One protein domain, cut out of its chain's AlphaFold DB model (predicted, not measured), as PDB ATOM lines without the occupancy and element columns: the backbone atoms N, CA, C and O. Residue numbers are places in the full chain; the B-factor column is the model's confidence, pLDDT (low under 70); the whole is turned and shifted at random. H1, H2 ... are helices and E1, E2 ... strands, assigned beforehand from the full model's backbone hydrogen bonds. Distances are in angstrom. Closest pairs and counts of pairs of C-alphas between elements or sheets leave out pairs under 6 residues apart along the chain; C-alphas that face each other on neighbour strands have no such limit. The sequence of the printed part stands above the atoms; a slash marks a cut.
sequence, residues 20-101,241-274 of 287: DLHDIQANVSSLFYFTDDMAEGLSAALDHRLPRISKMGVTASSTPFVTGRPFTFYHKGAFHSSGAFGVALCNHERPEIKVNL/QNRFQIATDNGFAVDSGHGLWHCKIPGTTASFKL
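This is residues 20 to 101 and 241 to 274 of the 287 residues of the protein "FIST domain-containing protein" of Serendipita indica (strain DSM 11827) (UniProt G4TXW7). A twisted sheet of five strands, E5 E1 E2 E8 E9, forms the middle layer, with helix H1 along one face and the small two-stranded sheet E6 E10 over the other face as a sandwich. Strand E7 runs near E10, while the hairpin E3 E4 and the short helix H2 lie away from this body. The printed part has 116 residues, with two named helices and ten named strands in the order E1 H1 E2 H2 E3 E4 E5 E6 E7 E8 E9 E10; the large sheet is mixed and the class is mixed, helices and strands. The whole is compact, with a radius of gyration of the C-alphas of 14.3 A and spans of 40 by 35 by 31 A.

The large sheet runs E5, residues 84 to 90, E1, residues 28 to 35, E2, residues 54 to 59, E8, residues 252 to 255, and E9, residues 261 to 263; it is twisted, its C-alphas up to 4.0 A off the best plane. E1 and E2 are parallel at 8 degrees, with N 33 and O 56 at 3.0 A. The other neighbours are antiparallel: N 87 of E5 and O 32 of E1 are 2.8 A apart, N 57 of E2 and O 253 of E8 2.8 A, and N 254 of E8 and O 261 of E9 2.9 A. H1, residues 40 to 49, is on this sheet at a height of 9.5 A, over E2 and along the strands, at 7 degrees to E2 on the local plane. E1, H1 and E2 form a strand-helix-strand unit, two parallel neighbour strands with a helix between, with a right-handed crossover. E6, residues 96 to 100, and E10, residues 269 to 273, are antiparallel, with N 271 and O 98 at 2.8 A. The large sheet and the sheet E6 E10 form a sandwich, two sheets face to face, the parts that face each other 9.6 A centre to centre; the closest C-alphas of E2 and E10 are those of Met 56 and Phe 272, 7.1 A apart. E7, residues 241 to 248, pairs with no named strand and is near E10. E3, residues 73 to 75, and E4, residues 78 to 80, form an antiparallel hairpin, with N 80 and O 73 at 2.8 A. H2, residues 64 to 67, is not on the large sheet. Every O i to N i+4 pair of H1 is within hydrogen-bond range; H2 is too short for such a pair.

E1 begins at C-alpha 28 (330.020, 353.118, 467.088) and is 18.7 A long, as is E5. E2 is 16.9 A, H1 14.0 A and E7 20.8 A. E10 ends at C-alpha 273 (332.476, 337.231, 466.053).

The C-alphas of Ala 26 and Phe 65 are the two farthest apart, 41.0 A. Residues 102 to 240 are not printed; C-alphas 101 and 241 are 23.5 A apart across this cut. The links printed whole are tight. No printed residue is under pLDDT 70.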
ATOM      1  N   ASP A  20     338.070 360.664 461.455       88.81
ATOM      2  CA  ASP A  20     336.998 359.842 460.881       88.81
ATOM      3  C   ASP A  20     336.042 359.258 461.945       88.81
ATOM      4  O   ASP A  20     334.934 358.843 461.614       88.81
ATOM      5  N   LEU A  21     336.440 359.232 463.226       90.81
ATOM      6  CA  LEU A  21     335.603 358.763 464.335       90.81
ATOM      7  C   LEU A  21     334.843 359.885 465.052       90.81
ATOM      8  O   LEU A  21     333.921 359.581 465.808       90.81
ATOM      9  N   HIS A  22     335.194 361.160 464.839       90.31
ATOM     10  CA  HIS A  22     334.595 362.278 465.579       90.31
ATOM     11  C   HIS A  22     333.082 362.380 465.367       90.31
ATOM     12  O   HIS A  22     332.332 362.496 466.335       90.31
ATOM     13  N   ASP A  23     332.631 362.268 464.119       88.44
ATOM     14  CA  ASP A  23     331.221 362.475 463.771       88.44
ATOM     15  C   ASP A  23     330.346 361.244 464.048       88.44
ATOM     16  O   ASP A  23     329.129 361.355 464.193       88.44
ATOM     17  N   ILE A  24     330.954 360.056 464.141       89.56
ATOM     18  CA  ILE A  24     330.232 358.786 464.299       89.56
ATOM     19  C   ILE A  24     330.334 358.193 465.704       89.56
ATOM     20  O   ILE A  24     329.687 357.182 465.969       89.56
ATOM     21  N   GLN A  25     331.091 358.821 466.613       87.88
ATOM     22  CA  GLN A  25     331.421 358.310 467.950       87.88
ATOM     23  C   GLN A  25     330.204 357.766 468.716       87.88
ATOM     24  O   GLN A  25     330.288 356.708 469.336       87.88
ATOM     25  N   ALA A  26     329.068 358.469 468.656       88.00
ATOM     26  CA  ALA A  26     327.842 358.096 469.362       88.00
ATOM     27  C   ALA A  26     327.192 356.801 468.841       88.00
ATOM     28  O   ALA A  26     326.457 356.149 469.579       88.00
ATOM     29  N   ASN A  27     327.466 356.435 467.588       91.06
ATOM     30  CA  ASN A  27     326.846 355.300 466.907       91.06
ATOM     31  C   ASN A  27     327.763 354.075 466.850       91.06
ATOM     32  O   ASN A  27     327.283 352.986 466.535       91.06
ATOM     33  N   VAL A  28     329.064 354.230 467.124       92.88
ATOM     34  CA  VAL A  28     330.020 353.118 467.088       92.88
ATOM     35  C   VAL A  28     329.667 352.116 468.183       92.88
ATOM     36  O   VAL A  28     329.721 352.425 469.372       92.88
ATOM     37  N   SER A  29     329.331 350.893 467.785       91.69
ATOM     38  CA  SER A  29     329.146 349.777 468.708       91.69
ATOM     39  C   SER A  29     330.425 348.966 468.871       91.69
ATOM     40  O   SER A  29     330.642 348.384 469.939       91.69
ATOM     41  N   SER A  30     331.287 348.917 467.848       93.38
ATOM     42  CA  SER A  30     332.558 348.182 467.889       93.38
ATOM     43  C   SER A  30     333.584 348.672 466.884       93.38
ATOM     44  O   SER A  30     333.231 349.258 465.861       93.38
ATOM     45  N   LEU A  31     334.853 348.380 467.161       94.81
ATOM     46  CA  LEU A  31     335.978 348.748 466.313       94.81
ATOM     47  C   LEU A  31     336.883 347.539 466.064       94.81
ATOM     48  O   LEU A  31     337.344 346.905 467.013       94.81
ATOM     49  N   PHE A  32     337.166 347.266 464.794       94.62
ATOM     50  CA  PHE A  32     338.242 346.373 464.378       94.62
ATOM     51  C   PHE A  32     339.302 347.189 463.639       94.62
ATOM     52  O   PHE A  32     338.962 347.894 462.687       94.62
ATOM     53  N   TYR A  33     340.559 347.155 464.071       94.94
ATOM     54  CA  TYR A  33     341.600 348.016 463.505       94.94
ATOM     55  C   TYR A  33     342.960 347.333 463.409       94.94
ATOM     56  O   TYR A  33     343.253 346.366 464.103       94.94
ATOM     57  N   PHE A  34     343.799 347.883 462.544       94.62
ATOM     58  CA  PHE A  34     345.209 347.573 462.410       94.62
ATOM     59  C   PHE A  34     346.027 348.812 462.744       94.62
ATOM     60  O   PHE A  34     345.609 349.931 462.441       94.62
ATOM     61  N   THR A  35     347.191 348.612 463.343       94.94
ATOM     62  CA  THR A  35     348.087 349.690 463.776       94.94
ATOM     63  C   THR A  35     349.543 349.286 463.585       94.94
ATOM     64  O   THR A  35     349.848 348.100 463.450       94.94
ATOM     65  N   ASP A  36     350.435 350.269 463.524       92.81
ATOM     66  CA  ASP A  36     351.874 350.055 463.686       92.81
ATOM     67  C   ASP A  36     352.229 349.753 465.155       92.81
ATOM     68  O   ASP A  36     351.348 349.571 466.001       92.81
ATOM     69  N   ASP A  37     353.522 349.688 465.462       87.75
ATOM     70  CA  ASP A  37     354.042 349.455 466.811       87.75
ATOM     71  C   ASP A  37     353.881 350.639 467.781       87.75
ATOM     72  O   ASP A  37     354.262 350.498 468.937       87.75
ATOM     73  N   MET A  38     353.282 351.756 467.350       85.94
ATOM     74  CA  MET A  38     353.082 352.980 468.142       85.94
ATOM     75  C   MET A  38     351.594 353.184 468.474       85.94
ATOM     76  O   MET A  38     350.994 354.240 468.238       85.94
ATOM     77  N   ALA A  39     350.964 352.126 468.989       86.94
ATOM     78  CA  ALA A  39     349.522 352.052 469.213       86.94
ATOM     79  C   ALA A  39     349.044 352.732 470.510       86.94
ATOM     80  O   ALA A  39     347.834 352.801 470.743       86.94
ATOM     81  N   GLU A  40     349.942 353.217 471.368       86.56
ATOM     82  CA  GLU A  40     349.632 353.674 472.731       86.56
ATOM     83  C   GLU A  40     348.715 354.898 472.714       86.56
ATOM     84  O   GLU A  40     347.676 354.927 473.376       86.56
ATOM     85  N   GLY A  41     349.045 355.895 471.885       88.44
ATOM     86  CA  GLY A  41     348.242 357.112 471.759       88.44
ATOM     87  C   GLY A  41     346.828 356.831 471.245       88.44
ATOM     88  O   GLY A  41     345.856 357.410 471.737       88.44
ATOM     89  N   LEU A  42     346.700 355.901 470.292       91.06
ATOM     90  CA  LEU A  42     345.403 355.459 469.784       91.06
ATOM     91  C   LEU A  42     344.632 354.676 470.850       91.06
ATOM     92  O   LEU A  42     343.458 354.955 471.075       91.06
ATOM     93  N   SER A  43     345.288 353.735 471.525       90.81
ATOM     94  CA  SER A  43     344.696 352.905 472.578       90.81
ATOM     95  C   SER A  43     344.143 353.765 473.713       90.81
ATOM     96  O   SER A  43     342.973 353.638 474.068       90.81
ATOM     97  N   ALA A  44     344.926 354.738 474.185       89.69
ATOM     98  CA  ALA A  44     344.500 355.686 475.207       89.69
ATOM     99  C   ALA A  44     343.330 356.576 474.738       89.69
ATOM    100  O   ALA A  44     342.393 356.825 475.503       89.69
ATOM    101  N   ALA A  45     343.332 357.028 473.476       91.56
ATOM    102  CA  ALA A  45     342.213 357.784 472.908       91.56
ATOM    103  C   ALA A  45     340.928 356.944 472.854       91.56
ATOM    104  O   ALA A  45     339.855 357.424 473.234       91.56
ATOM    105  N   LEU A  46     341.033 355.693 472.400       92.56
ATOM    106  CA  LEU A  46     339.914 354.761 472.295       92.56
ATOM    107  C   LEU A  46     339.357 354.385 473.670       92.56
ATOM    108  O   LEU A  46     338.139 354.382 473.839       92.56
ATOM    109  N   ASP A  47     340.207 354.130 474.659       90.25
ATOM    110  CA  ASP A  47     339.770 353.819 476.023       90.25
ATOM    111  C   ASP A  47     339.082 355.004 476.688       90.25
ATOM    112  O   ASP A  47     338.012 354.859 477.281       90.25
ATOM    113  N   HIS A  48     339.642 356.204 476.545       90.31
ATOM    114  CA  HIS A  48     339.071 357.381 477.184       90.31
ATOM    115  C   HIS A  48     337.773 357.841 476.504       90.31
ATOM    116  O   HIS A  48     336.839 358.306 477.166       90.31
ATOM    117  N   ARG A  49     337.703 357.802 475.169       91.88
ATOM    118  CA  ARG A  49     336.582 358.389 474.409       91.88
ATOM    119  C   ARG A  49     335.525 357.360 474.022       91.88
ATOM    120  O   ARG A  49     334.364 357.729 473.851       91.88
ATOM    121  N   LEU A  50     335.888 356.087 473.912       91.62
ATOM    122  CA  LEU A  50     334.994 354.990 473.535       91.62
ATOM    123  C   LEU A  50     335.039 353.831 474.561       91.62
ATOM    124  O   LEU A  50     335.143 352.669 474.169       91.62
ATOM    125  N   PRO A  51     334.882 354.077 475.878       89.94
ATOM    126  CA  PRO A  51     335.096 353.059 476.919       89.94
ATOM    127  C   PRO A  51     334.091 351.897 476.903       89.94
ATOM    128  O   PRO A  51     334.277 350.907 477.595       89.94
ATOM    129  N   ARG A  52     332.973 352.026 476.178       88.38
ATOM    130  CA  ARG A  52     331.855 351.063 476.216       88.38
ATOM    131  C   ARG A  52     331.716 350.213 474.955       88.38
ATOM    132  O   ARG A  52     330.765 349.436 474.875       88.38
ATOM    133  N   ILE A  53     332.585 350.403 473.965       91.50
ATOM    134  CA  ILE A  53     332.533 349.655 472.703       91.50
ATOM    135  C   ILE A  53     333.481 348.461 472.767       91.50
ATOM    136  O   ILE A  53     334.547 348.569 473.376       91.50
ATOM    137  N   SER A  54     333.129 347.375 472.081       92.62
ATOM    138  CA  SER A  54     334.040 346.247 471.877       92.62
ATOM    139  C   SER A  54     335.144 346.648 470.900       92.62
ATOM    140  O   SER A  54     334.859 347.240 469.852       92.62
ATOM    141  N   LYS A  55     336.401 346.337 471.216       94.50
ATOM    142  CA  LYS A  55     337.553 346.707 470.377       94.50
ATOM    143  C   LYS A  55     338.418 345.488 470.122       94.50
ATOM    144  O   LYS A  55     338.705 344.742 471.052       94.50
ATOM    145  N   MET A  56     338.857 345.311 468.884       95.88
ATOM    146  CA  MET A  56     339.929 344.384 468.546       95.88
ATOM    147  C   MET A  56     340.911 345.079 467.604       95.88
ATOM    148  O   MET A  56     340.554 345.473 466.498       95.88
ATOM    149  N   GLY A  57     342.138 345.258 468.073       95.69
ATOM    150  CA  GLY A  57     343.258 345.785 467.310       95.69
ATOM    151  C   GLY A  57     344.220 344.670 466.931       95.69
ATOM    152  O   GLY A  57     344.405 343.728 467.696       95.69
ATOM    153  N   VAL A  58     344.870 344.777 465.782       95.56
ATOM    154  CA  VAL A  58     345.997 343.914 465.417       95.56
ATOM    155  C   VAL A  58     347.188 344.793 465.080       95.56
ATOM    156  O   VAL A  58     347.095 345.668 464.218       95.56
ATOM    157  N   THR A  59     348.318 344.557 465.737       94.25
ATOM    158  CA  THR A  59     349.558 345.219 465.343       94.25
ATOM    159  C   THR A  59     350.068 344.539 464.083       94.25
ATOM    160  O   THR A  59     350.225 343.314 464.043       94.25
ATOM    161  N   ALA A  60     350.253 345.318 463.024       89.88
ATOM    162  CA  ALA A  60     350.664 344.800 461.731       89.88
ATOM    163  C   ALA A  60     352.076 344.216 461.794       89.88
ATOM    164  O   ALA A  60     352.901 344.641 462.600       89.88
ATOM    165  N   SER A  61     352.357 343.251 460.924       87.56
ATOM    166  CA  SER A  61     353.688 342.658 460.840       87.56
ATOM    167  C   SER A  61     354.706 343.604 460.225       87.56
ATOM    168  O   SER A  61     354.393 344.417 459.348       87.56
ATOM    169  N   SER A  62     355.947 343.462 460.681       88.00
ATOM    170  CA  SER A  62     357.061 344.268 460.199       88.00
ATOM    171  C   SER A  62     357.407 343.896 458.754       88.00
ATOM    172  O   SER A  62     357.612 342.728 458.430       88.00
ATOM    173  N   THR A  63     357.545 344.886 457.872       89.62
ATOM    174  CA  THR A  63     357.857 344.678 456.444       89.62
ATOM    175  C   THR A  63     359.224 345.206 455.959       89.62
ATOM    176  O   THR A  63     359.372 345.403 454.747       89.62
ATOM    177  N   PRO A  64     360.258 345.436 456.804       88.25
ATOM    178  CA  PRO A  64     361.454 346.167 456.373       88.25
ATOM    179  C   PRO A  64     362.222 345.445 455.263       88.25
ATOM    180  O   PRO A  64     362.774 346.093 454.380       88.25
ATOM    181  N   PHE A  65     362.211 344.112 455.261       86.50
ATOM    182  CA  PHE A  65     362.927 343.303 454.274       86.50
ATOM    183  C   PHE A  65     362.146 343.067 452.975       86.50
ATOM    184  O   PHE A  65     362.753 342.744 451.959       86.50
ATOM    185  N   VAL A  66     360.820 343.242 452.987       84.44
ATOM    186  CA  VAL A  66     359.962 343.010 451.811       84.44
ATOM    187  C   VAL A  66     359.709 344.312 451.054       84.44
ATOM    188  O   VAL A  66     359.796 344.347 449.831       84.44
ATOM    189  N   THR A  67     359.412 345.399 451.772       87.75
ATOM    190  CA  THR A  67     358.999 346.679 451.169       87.75
ATOM    191  C   THR A  67     359.960 347.832 451.459       87.75
ATOM    192  O   THR A  67     359.753 348.938 450.955       87.75
ATOM    193  N   GLY A  68     360.996 347.614 452.278       88.81
ATOM    194  CA  GLY A  68     361.900 348.673 452.737       88.81
ATOM    195  C   GLY A  68     361.292 349.594 453.803       88.81
ATOM    196  O   GLY A  68     361.880 350.627 454.118       88.81
ATOM    197  N   ARG A  69     360.109 349.263 454.340       88.94
ATOM    198  CA  ARG A  69     359.368 350.076 455.319       88.94
ATOM    199  C   ARG A  69     359.167 349.305 456.626       88.94
ATOM    200  O   ARG A  69     358.875 348.112 456.536       88.94
ATOM    201  N   PRO A  70     359.236 349.958 457.806       89.44
ATOM    202  CA  PRO A  70     358.970 349.299 459.089       89.44
ATOM    203  C   PRO A  70     357.630 348.559 459.078       89.44
ATOM    204  O   PRO A  70     357.603 347.352 459.276       89.44
ATOM    205  N   PHE A  71     356.568 349.258 458.672       90.25
ATOM    206  CA  PHE A  71     355.243 348.709 458.391       90.25
ATOM    207  C   PHE A  71     354.780 349.165 457.009       90.25
ATOM    208  O   PHE A  71     355.283 350.156 456.467       90.25
ATOM    209  N   THR A  72     353.822 348.449 456.423       91.00
ATOM    210  CA  THR A  72     353.225 348.828 455.138       91.00
ATOM    211  C   THR A  72     351.711 348.777 455.226       91.00
ATOM    212  O   THR A  72     351.113 347.707 455.277       91.00
ATOM    213  N   PHE A  73     351.092 349.951 455.161       90.56
ATOM    214  CA  PHE A  73     349.651 350.106 455.016       90.56
ATOM    215  C   PHE A  73     349.324 350.620 453.626       90.56
ATOM    216  O   PHE A  73     350.049 351.461 453.095       90.56
ATOM    217  N   TYR A  74     348.226 350.149 453.043       89.88
ATOM    218  CA  TYR A  74     347.725 350.651 451.769       89.88
ATOM    219  C   TYR A  74     346.316 351.200 451.951       89.88
ATOM    220  O   TYR A  74     345.397 350.474 452.324       89.88
ATOM    221  N   HIS A  75     346.144 352.491 451.684       87.69
ATOM    222  CA  HIS A  75     344.863 353.166 451.839       87.69
ATOM    223  C   HIS A  75     344.711 354.262 450.783       87.69
ATOM    224  O   HIS A  75     345.633 355.034 450.534       87.69
ATOM    225  N   LYS A  76     343.539 354.317 450.133       88.25
ATOM    226  CA  LYS A  76     343.181 355.337 449.124       88.25
ATOM    227  C   LYS A  76     344.251 355.555 448.036       88.25
ATOM    228  O   LYS A  76     344.483 356.680 447.604       88.25
ATOM    229  N   GLY A  77     344.892 354.480 447.573       91.75
ATOM    230  CA  GLY A  77     345.884 354.550 446.493       91.75
ATOM    231  C   GLY A  77     347.307 354.892 446.933       91.75
ATOM    232  O   GLY A  77     348.178 355.020 446.075       91.75
ATOM    233  N   ALA A  78     347.566 355.033 448.235       92.75
ATOM    234  CA  ALA A  78     348.877 355.384 448.769       92.75
ATOM    235  C   ALA A  78     349.380 354.357 449.791       92.75
ATOM    236  O   ALA A  78     348.601 353.733 450.516       92.75
ATOM    237  N   PHE A  79     350.706 354.209 449.848       91.94
ATOM    238  CA  PHE A  79     351.391 353.423 450.869       91.94
ATOM    239  C   PHE A  79     351.807 354.307 452.045       91.94
ATOM    240  O   PHE A  79     352.393 355.374 451.845       91.94
ATOM    241  N   HIS A  80     351.571 353.828 453.262       91.62
ATOM    242  CA  HIS A  80     351.948 354.482 454.511       91.62
ATOM    243  C   HIS A  80     352.851 353.560 455.337       91.62
ATOM    244  O   HIS A  80     352.714 352.340 455.279       91.62
ATOM    245  N   SER A  81     353.783 354.152 456.086       90.38
ATOM    246  CA  SER A  81     354.737 353.417 456.936       90.38
ATOM    247  C   SER A  81     354.397 353.423 458.420       90.38
ATOM    248  O   SER A  81     355.102 352.786 459.193       90.38
ATOM    249  N   SER A  82     353.360 354.163 458.798       91.62
ATOM    250  CA  SER A  82     352.924 354.367 460.173       91.62
ATOM    251  C   SER A  82     351.443 354.742 460.205       91.62
ATOM    252  O   SER A  82     350.869 355.129 459.177       91.62
ATOM    253  N   GLY A  83     350.852 354.680 461.392       90.94
ATOM    254  CA  GLY A  83     349.460 354.997 461.674       90.94
ATOM    255  C   GLY A  83     348.585 353.760 461.851       90.94
ATOM    256  O   GLY A  83     349.059 352.641 462.026       90.94
ATOM    257  N   ALA A  84     347.277 353.989 461.792       92.44
ATOM    258  CA  ALA A  84     346.269 352.962 461.979       92.44
ATOM    259  C   ALA A  84     345.133 353.117 460.964       92.44
ATOM    260  O   ALA A  84     344.838 354.218 460.495       92.44
ATOM    261  N   PHE A  85     344.476 352.008 460.649       91.44
ATOM    262  CA  PHE A  85     343.268 351.973 459.831       91.44
ATOM    263  C   PHE A  85     342.339 350.891 460.364       91.44
ATOM    264  O   PHE A  85     342.776 349.924 460.978       91.44
ATOM    265  N   GLY A  86     341.040 351.030 460.142       92.38
ATOM    266  CA  GLY A  86     340.095 350.071 460.686       92.38
ATOM    267  C   GLY A  86     338.687 350.279 460.179       92.38
ATOM    268  O   GLY A  86     338.416 351.149 459.353       92.38
ATOM    269  N   VAL A  87     337.797 349.453 460.703       92.00
ATOM    270  CA  VAL A  87     336.375 349.458 460.411       92.00
ATOM    271  C   VAL A  87     335.627 349.648 461.722       92.00
ATOM    272  O   VAL A  87     335.784 348.873 462.669       92.00
ATOM    273  N   ALA A  88     334.799 350.689 461.769       93.38
ATOM    274  CA  ALA A  88     333.853 350.913 462.848       93.38
ATOM    275  C   ALA A  88     332.492 350.328 462.458       93.38
ATOM    276  O   ALA A  88     331.930 350.671 461.417       93.38
ATOM    277  N   LEU A  89     331.950 349.463 463.308       91.88
ATOM    278  CA  LEU A  89     330.581 348.977 463.179       91.88
ATOM    279  C   LEU A  89     329.669 349.930 463.938       91.88
ATOM    280  O   LEU A  89     329.904 350.216 465.112       91.88
ATOM    281  N   CYS A  90     328.645 350.434 463.256       91.75
ATOM    282  CA  CYS A  90     327.717 351.410 463.813       91.75
ATOM    283  C   CYS A  90     326.327 350.798 463.974       91.75
ATOM    284  O   CYS A  90     325.853 350.122 463.063       91.75
ATOM    285  N   ASN A  91     325.667 351.069 465.103       85.38
ATOM    286  CA  ASN A  91     324.304 350.603 465.403       85.38
ATOM    287  C   ASN A  91     324.106 349.084 465.237       85.38
ATOM    288  O   ASN A  91     323.008 348.621 464.941       85.38
ATOM    289  N   HIS A  92     325.178 348.314 465.414       81.38
ATOM    290  CA  HIS A  92     325.177 346.863 465.279       81.38
ATOM    291  C   HIS A  92     325.160 346.201 466.659       81.38
ATOM    292  O   HIS A  92     325.691 346.770 467.620       81.38
ATOM    293  N   GLU A  93     324.612 344.987 466.756       84.69
ATOM    294  CA  GLU A  93     324.767 344.158 467.953       84.69
ATOM    295  C   GLU A  93     326.255 343.998 468.288       84.69
ATOM    296  O   GLU A  93     327.096 343.875 467.388       84.69
ATOM    297  N   ARG A  94     326.585 344.049 469.584       84.75
ATOM    298  CA  ARG A  94     327.977 343.948 470.016       84.75
ATOM    299  C   ARG A  94     328.530 342.572 469.627       84.75
ATOM    300  O   ARG A  94     327.946 341.562 470.015       84.75
ATOM    301  N   PRO A  95     329.648 342.525 468.893       87.25
ATOM    302  CA  PRO A  95     330.329 341.300 468.561       87.25
ATOM    303  C   PRO A  95     330.864 340.664 469.836       87.25
ATOM    304  O   PRO A  95     331.278 341.339 470.785       87.25
ATOM    305  N   GLU A  96     330.865 339.341 469.821       90.12
ATOM    306  CA  GLU A  96     331.464 338.534 470.868       90.12
ATOM    307  C   GLU A  96     332.979 338.519 470.638       90.12
ATOM    308  O   GLU A  96     333.447 338.062 469.590       90.12
ATOM    309  N   ILE A  97     333.737 339.051 471.603       91.50
ATOM    310  CA  ILE A  97     335.199 338.976 471.609       91.50
ATOM    311  C   ILE A  97     335.625 337.887 472.585       91.50
ATOM    312  O   ILE A  97     335.279 337.952 473.764       91.50
ATOM    313  N   LYS A  98     336.392 336.905 472.107       91.19
ATOM    314  CA  LYS A  98     336.995 335.870 472.961       91.19
ATOM    315  C   LYS A  98     338.481 335.771 472.720       91.19
ATOM    316  O   LYS A  98     338.901 335.658 471.570       91.19
ATOM    317  N   VAL A  99     339.240 335.729 473.807       91.69
ATOM    318  CA  VAL A  99     340.660 335.389 473.785       91.69
ATOM    319  C   VAL A  99     340.818 333.940 474.212       91.69
ATOM    320  O   VAL A  99     340.330 333.541 475.267       91.69
ATOM    321  N   ASN A 100     341.488 333.149 473.385       90.56
ATOM    322  CA  ASN A 100     341.861 331.788 473.705       90.56
ATOM    323  C   ASN A 100     343.303 331.754 474.224       90.56
ATOM    324  O   ASN A 100     344.243 332.156 473.537       90.56
ATOM    325  N   LEU A 101     343.447 331.250 475.448       89.75
ATOM    326  CA  LEU A 101     344.707 331.092 476.171       89.75
ATOM    327  C   LEU A 101     345.025 329.607 476.412       89.75
ATOM    328  O   LEU A 101     345.727 329.277 477.362       89.75
ATOM    329  N   GLN A 241     335.207 328.919 455.514       83.88
ATOM    330  CA  GLN A 241     333.984 329.694 455.316       83.88
ATOM    331  C   GLN A 241     333.731 330.637 456.498       83.88
ATOM    332  O   GLN A 241     333.901 330.270 457.659       83.88
ATOM    333  N   ASN A 242     333.279 331.859 456.190       86.75
ATOM    334  CA  ASN A 242     332.911 332.887 457.172       86.75
ATOM    335  C   ASN A 242     334.039 333.257 458.151       86.75
ATOM    336  O   ASN A 242     333.760 333.713 459.262       86.75
ATOM    337  N   ARG A 243     335.309 333.088 457.759       86.75
ATOM    338  CA  ARG A 243     336.449 333.407 458.620       86.75
ATOM    339  C   ARG A 243     337.511 334.225 457.899       86.75
ATOM    340  O   ARG A 243     337.924 333.888 456.796       86.75
ATOM    341  N   PHE A 244     337.987 335.266 458.569       88.69
ATOM    342  CA  PHE A 244     339.185 336.005 458.192       88.69
ATOM    343  C   PHE A 244     340.256 335.767 459.258       88.69
ATOM    344  O   PHE A 244     340.075 336.179 460.402       88.69
ATOM    345  N   GLN A 245     341.331 335.061 458.902       88.81
ATOM    346  CA  GLN A 245     342.431 334.761 459.820       88.81
ATOM    347  C   GLN A 245     343.618 335.683 459.579       88.81
ATOM    348  O   GLN A 245     343.976 335.982 458.441       88.81
ATOM    349  N   ILE A 246     344.225 336.114 460.676       90.56
ATOM    350  CA  ILE A 246     345.365 337.012 460.698       90.56
ATOM    351  C   ILE A 246     346.407 336.392 461.611       90.56
ATOM    352  O   ILE A 246     346.130 336.081 462.766       90.56
ATOM    353  N   ALA A 247     347.617 336.241 461.103       89.81
ATOM    354  CA  ALA A 247     348.772 335.931 461.923       89.81
ATOM    355  C   ALA A 247     349.552 337.223 462.183       89.81
ATOM    356  O   ALA A 247     349.705 338.043 461.278       89.81
ATOM    357  N   THR A 248     350.016 337.417 463.414       89.50
ATOM    358  CA  THR A 248     350.807 338.587 463.808       89.50
ATOM    359  C   THR A 248     351.943 338.175 464.737       89.50
ATOM    360  O   THR A 248     351.759 337.407 465.675       89.50
ATOM    361  N   ASP A 249     353.127 338.703 464.473       88.50
ATOM    362  CA  ASP A 249     354.335 338.625 465.300       88.50
ATOM    363  C   ASP A 249     354.391 339.734 466.366       88.50
ATOM    364  O   ASP A 249     355.144 339.635 467.332       88.50
ATOM    365  N   ASN A 250     353.563 340.774 466.219       90.25
ATOM    366  CA  ASN A 250     353.526 341.938 467.107       90.25
ATOM    367  C   ASN A 250     352.333 341.941 468.075       90.25
ATOM    368  O   ASN A 250     352.259 342.792 468.965       90.25
ATOM    369  N   GLY A 251     351.429 340.974 467.926       92.69
ATOM    370  CA  GLY A 251     350.309 340.744 468.824       92.69
ATOM    371  C   GLY A 251     349.028 341.488 468.459       92.69
ATOM    372  O   GLY A 251     348.901 342.132 467.414       92.69
ATOM    373  N   PHE A 252     348.042 341.367 469.340       94.69
ATOM    374  CA  PHE A 252     346.720 341.967 469.188       94.69
ATOM    375  C   PHE A 252     346.303 342.716 470.456       94.69
ATOM    376  O   PHE A 252     346.778 342.428 471.554       94.69
ATOM    377  N   ALA A 253     345.379 343.657 470.305       94.56
ATOM    378  CA  ALA A 253     344.732 344.378 471.389       94.56
ATOM    379  C   ALA A 253     343.257 343.978 471.462       94.56
ATOM    380  O   ALA A 253     342.607 343.847 470.426       94.56
ATOM    381  N   VAL A 254     342.701 343.803 472.657       94.44
ATOM    382  CA  VAL A 254     341.273 343.501 472.829       94.44
ATOM    383  C   VAL A 254     340.667 344.283 473.985       94.44
ATOM    384  O   VAL A 254     341.303 344.489 475.014       94.44
ATOM    385  N   ASP A 255     339.413 344.687 473.816       92.12
ATOM    386  CA  ASP A 255     338.566 345.207 474.885       92.12
ATOM    387  C   ASP A 255     337.204 344.512 474.833       92.12
ATOM    388  O   ASP A 255     336.389 344.763 473.937       92.12
ATOM    389  N   SER A 256     336.979 343.621 475.797       80.44
ATOM    390  CA  SER A 256     335.717 342.911 476.032       80.44
ATOM    391  C   SER A 256     334.868 343.554 477.141       80.44
ATOM    392  O   SER A 256     333.890 342.956 477.585       80.44
ATOM    393  N   GLY A 257     335.207 344.771 477.584       77.50
ATOM    394  CA  GLY A 257     334.522 345.492 478.665       77.50
ATOM    395  C   GLY A 257     335.340 345.643 479.949       77.50
ATOM    396  O   GLY A 257     334.864 346.263 480.900       77.50
ATOM    397  N   HIS A 258     336.569 345.121 479.975       77.06
ATOM    398  CA  HIS A 258     337.503 345.220 481.105       77.06
ATOM    399  C   HIS A 258     338.649 346.220 480.852       77.06
ATOM    400  O   HIS A 258     339.576 346.310 481.661       77.06
ATOM    401  N   GLY A 259     338.558 346.996 479.766       84.06
ATOM    402  CA  GLY A 259     339.591 347.916 479.298       84.06
ATOM    403  C   GLY A 259     340.478 347.271 478.236       84.06
ATOM    404  O   GLY A 259     340.659 346.049 478.224       84.06
ATOM    405  N   LEU A 260     341.020 348.094 477.338       90.06
ATOM    406  CA  LEU A 260     341.882 347.627 476.264       90.06
ATOM    407  C   LEU A 260     343.202 347.100 476.827       90.06
ATOM    408  O   LEU A 260     343.872 347.738 477.642       90.06
ATOM    409  N   TRP A 261     343.589 345.910 476.385       90.62
ATOM    410  CA  TRP A 261     344.869 345.317 476.740       90.62
ATOM    411  C   TRP A 261     345.496 344.616 475.544       90.62
ATOM    412  O   TRP A 261     344.803 344.196 474.618       90.62
ATOM    413  N   HIS A 262     346.822 344.497 475.578       91.94
ATOM    414  CA  HIS A 262     347.624 343.946 474.493       91.94
ATOM    415  C   HIS A 262     348.142 342.552 474.853       91.94
ATOM    416  O   HIS A 262     348.712 342.354 475.926       91.94
ATOM    417  N   CYS A 263     347.978 341.599 473.938       91.75
ATOM    418  CA  CYS A 263     348.528 340.254 474.027       91.75
ATOM    419  C   CYS A 263     349.585 340.052 472.940       91.75
ATOM    420  O   CYS A 263     349.300 340.233 471.759       91.75
ATOM    421  N   LYS A 264     350.784 339.623 473.341       90.88
ATOM    422  CA  LYS A 264     351.898 339.270 472.439       90.88
ATOM    423  C   LYS A 264     352.368 337.826 472.623       90.88
ATOM    424  O   LYS A 264     353.482 337.470 472.255       90.88
ATOM    425  N   ILE A 265     351.562 337.004 473.287       90.62
ATOM    426  CA  ILE A 265     351.985 335.675 473.723       90.62
ATOM    427  C   ILE A 265     351.789 334.694 472.569       90.62
ATOM    428  O   ILE A 265     350.639 334.497 472.162       90.62
ATOM    429  N   PRO A 266     352.858 334.057 472.053       88.81
ATOM    430  CA  PRO A 266     352.743 333.103 470.956       88.81
ATOM    431  C   PRO A 266     351.716 332.012 471.250       88.81
ATOM    432  O   PRO A 266     351.617 331.541 472.383       88.81
ATOM    433  N   GLY A 267     350.938 331.636 470.239       85.69
ATOM    434  CA  GLY A 267     349.898 330.613 470.324       85.69
ATOM    435  C   GLY A 267     348.570 331.056 470.931       85.69
ATOM    436  O   GLY A 267     347.608 330.293 470.893       85.69
ATOM    437  N   THR A 268     348.486 332.284 471.444       90.19
ATOM    438  CA  THR A 268     347.198 332.861 471.846       90.19
ATOM    439  C   THR A 268     346.427 333.344 470.625       90.19
ATOM    440  O   THR A 268     347.017 333.845 469.660       90.19
ATOM    441  N   THR A 269     345.100 333.219 470.675       92.12
ATOM    442  CA  THR A 269     344.223 333.758 469.631       92.12
ATOM    443  C   THR A 269     343.180 334.699 470.207       92.12
ATOM    444  O   THR A 269     342.738 334.541 471.343       92.12
ATOM    445  N   ALA A 270     342.771 335.684 469.421       93.56
ATOM    446  CA  ALA A 270     341.601 336.504 469.683       93.56
ATOM    447  C   ALA A 270     340.612 336.340 468.539       93.56
ATOM    448  O   ALA A 270     340.990 336.331 467.371       93.56
ATOM    449  N   SER A 271     339.337 336.232 468.878       92.88
ATOM    450  CA  SER A 271     338.240 336.140 467.926       92.88
ATOM    451  C   SER A 271     337.282 337.300 468.111       92.88
ATOM    452  O   SER A 271     336.963 337.665 469.239       92.88
ATOM    453  N   PHE A 272     336.813 337.847 466.997       92.50
ATOM    454  CA  PHE A 272     335.795 338.882 466.909       92.50
ATOM    455  C   PHE A 272     334.671 338.349 466.035       92.50
ATOM    456  O   PHE A 272     334.794 338.246 464.811       92.50
ATOM    457  N   LYS A 273     333.589 337.930 466.686       91.31
ATOM    458  CA  LYS A 273     332.476 337.231 466.053       91.31
ATOM    459  C   LYS A 273     331.299 338.178 465.876       91.31
ATOM    460  O   LYS A 273     330.743 338.685 466.848       91.31
ATOM    461  N   LEU A 274     330.909 338.390 464.625       86.44
ATOM    462  CA  LEU A 274     329.764 339.216 464.271       86.44
ATOM    463  C   LEU A 274     328.472 338.430 464.524       86.44
ATOM    464  O   LEU A 274     328.283 337.340 463.978       86.44
TER     465      LEU A 274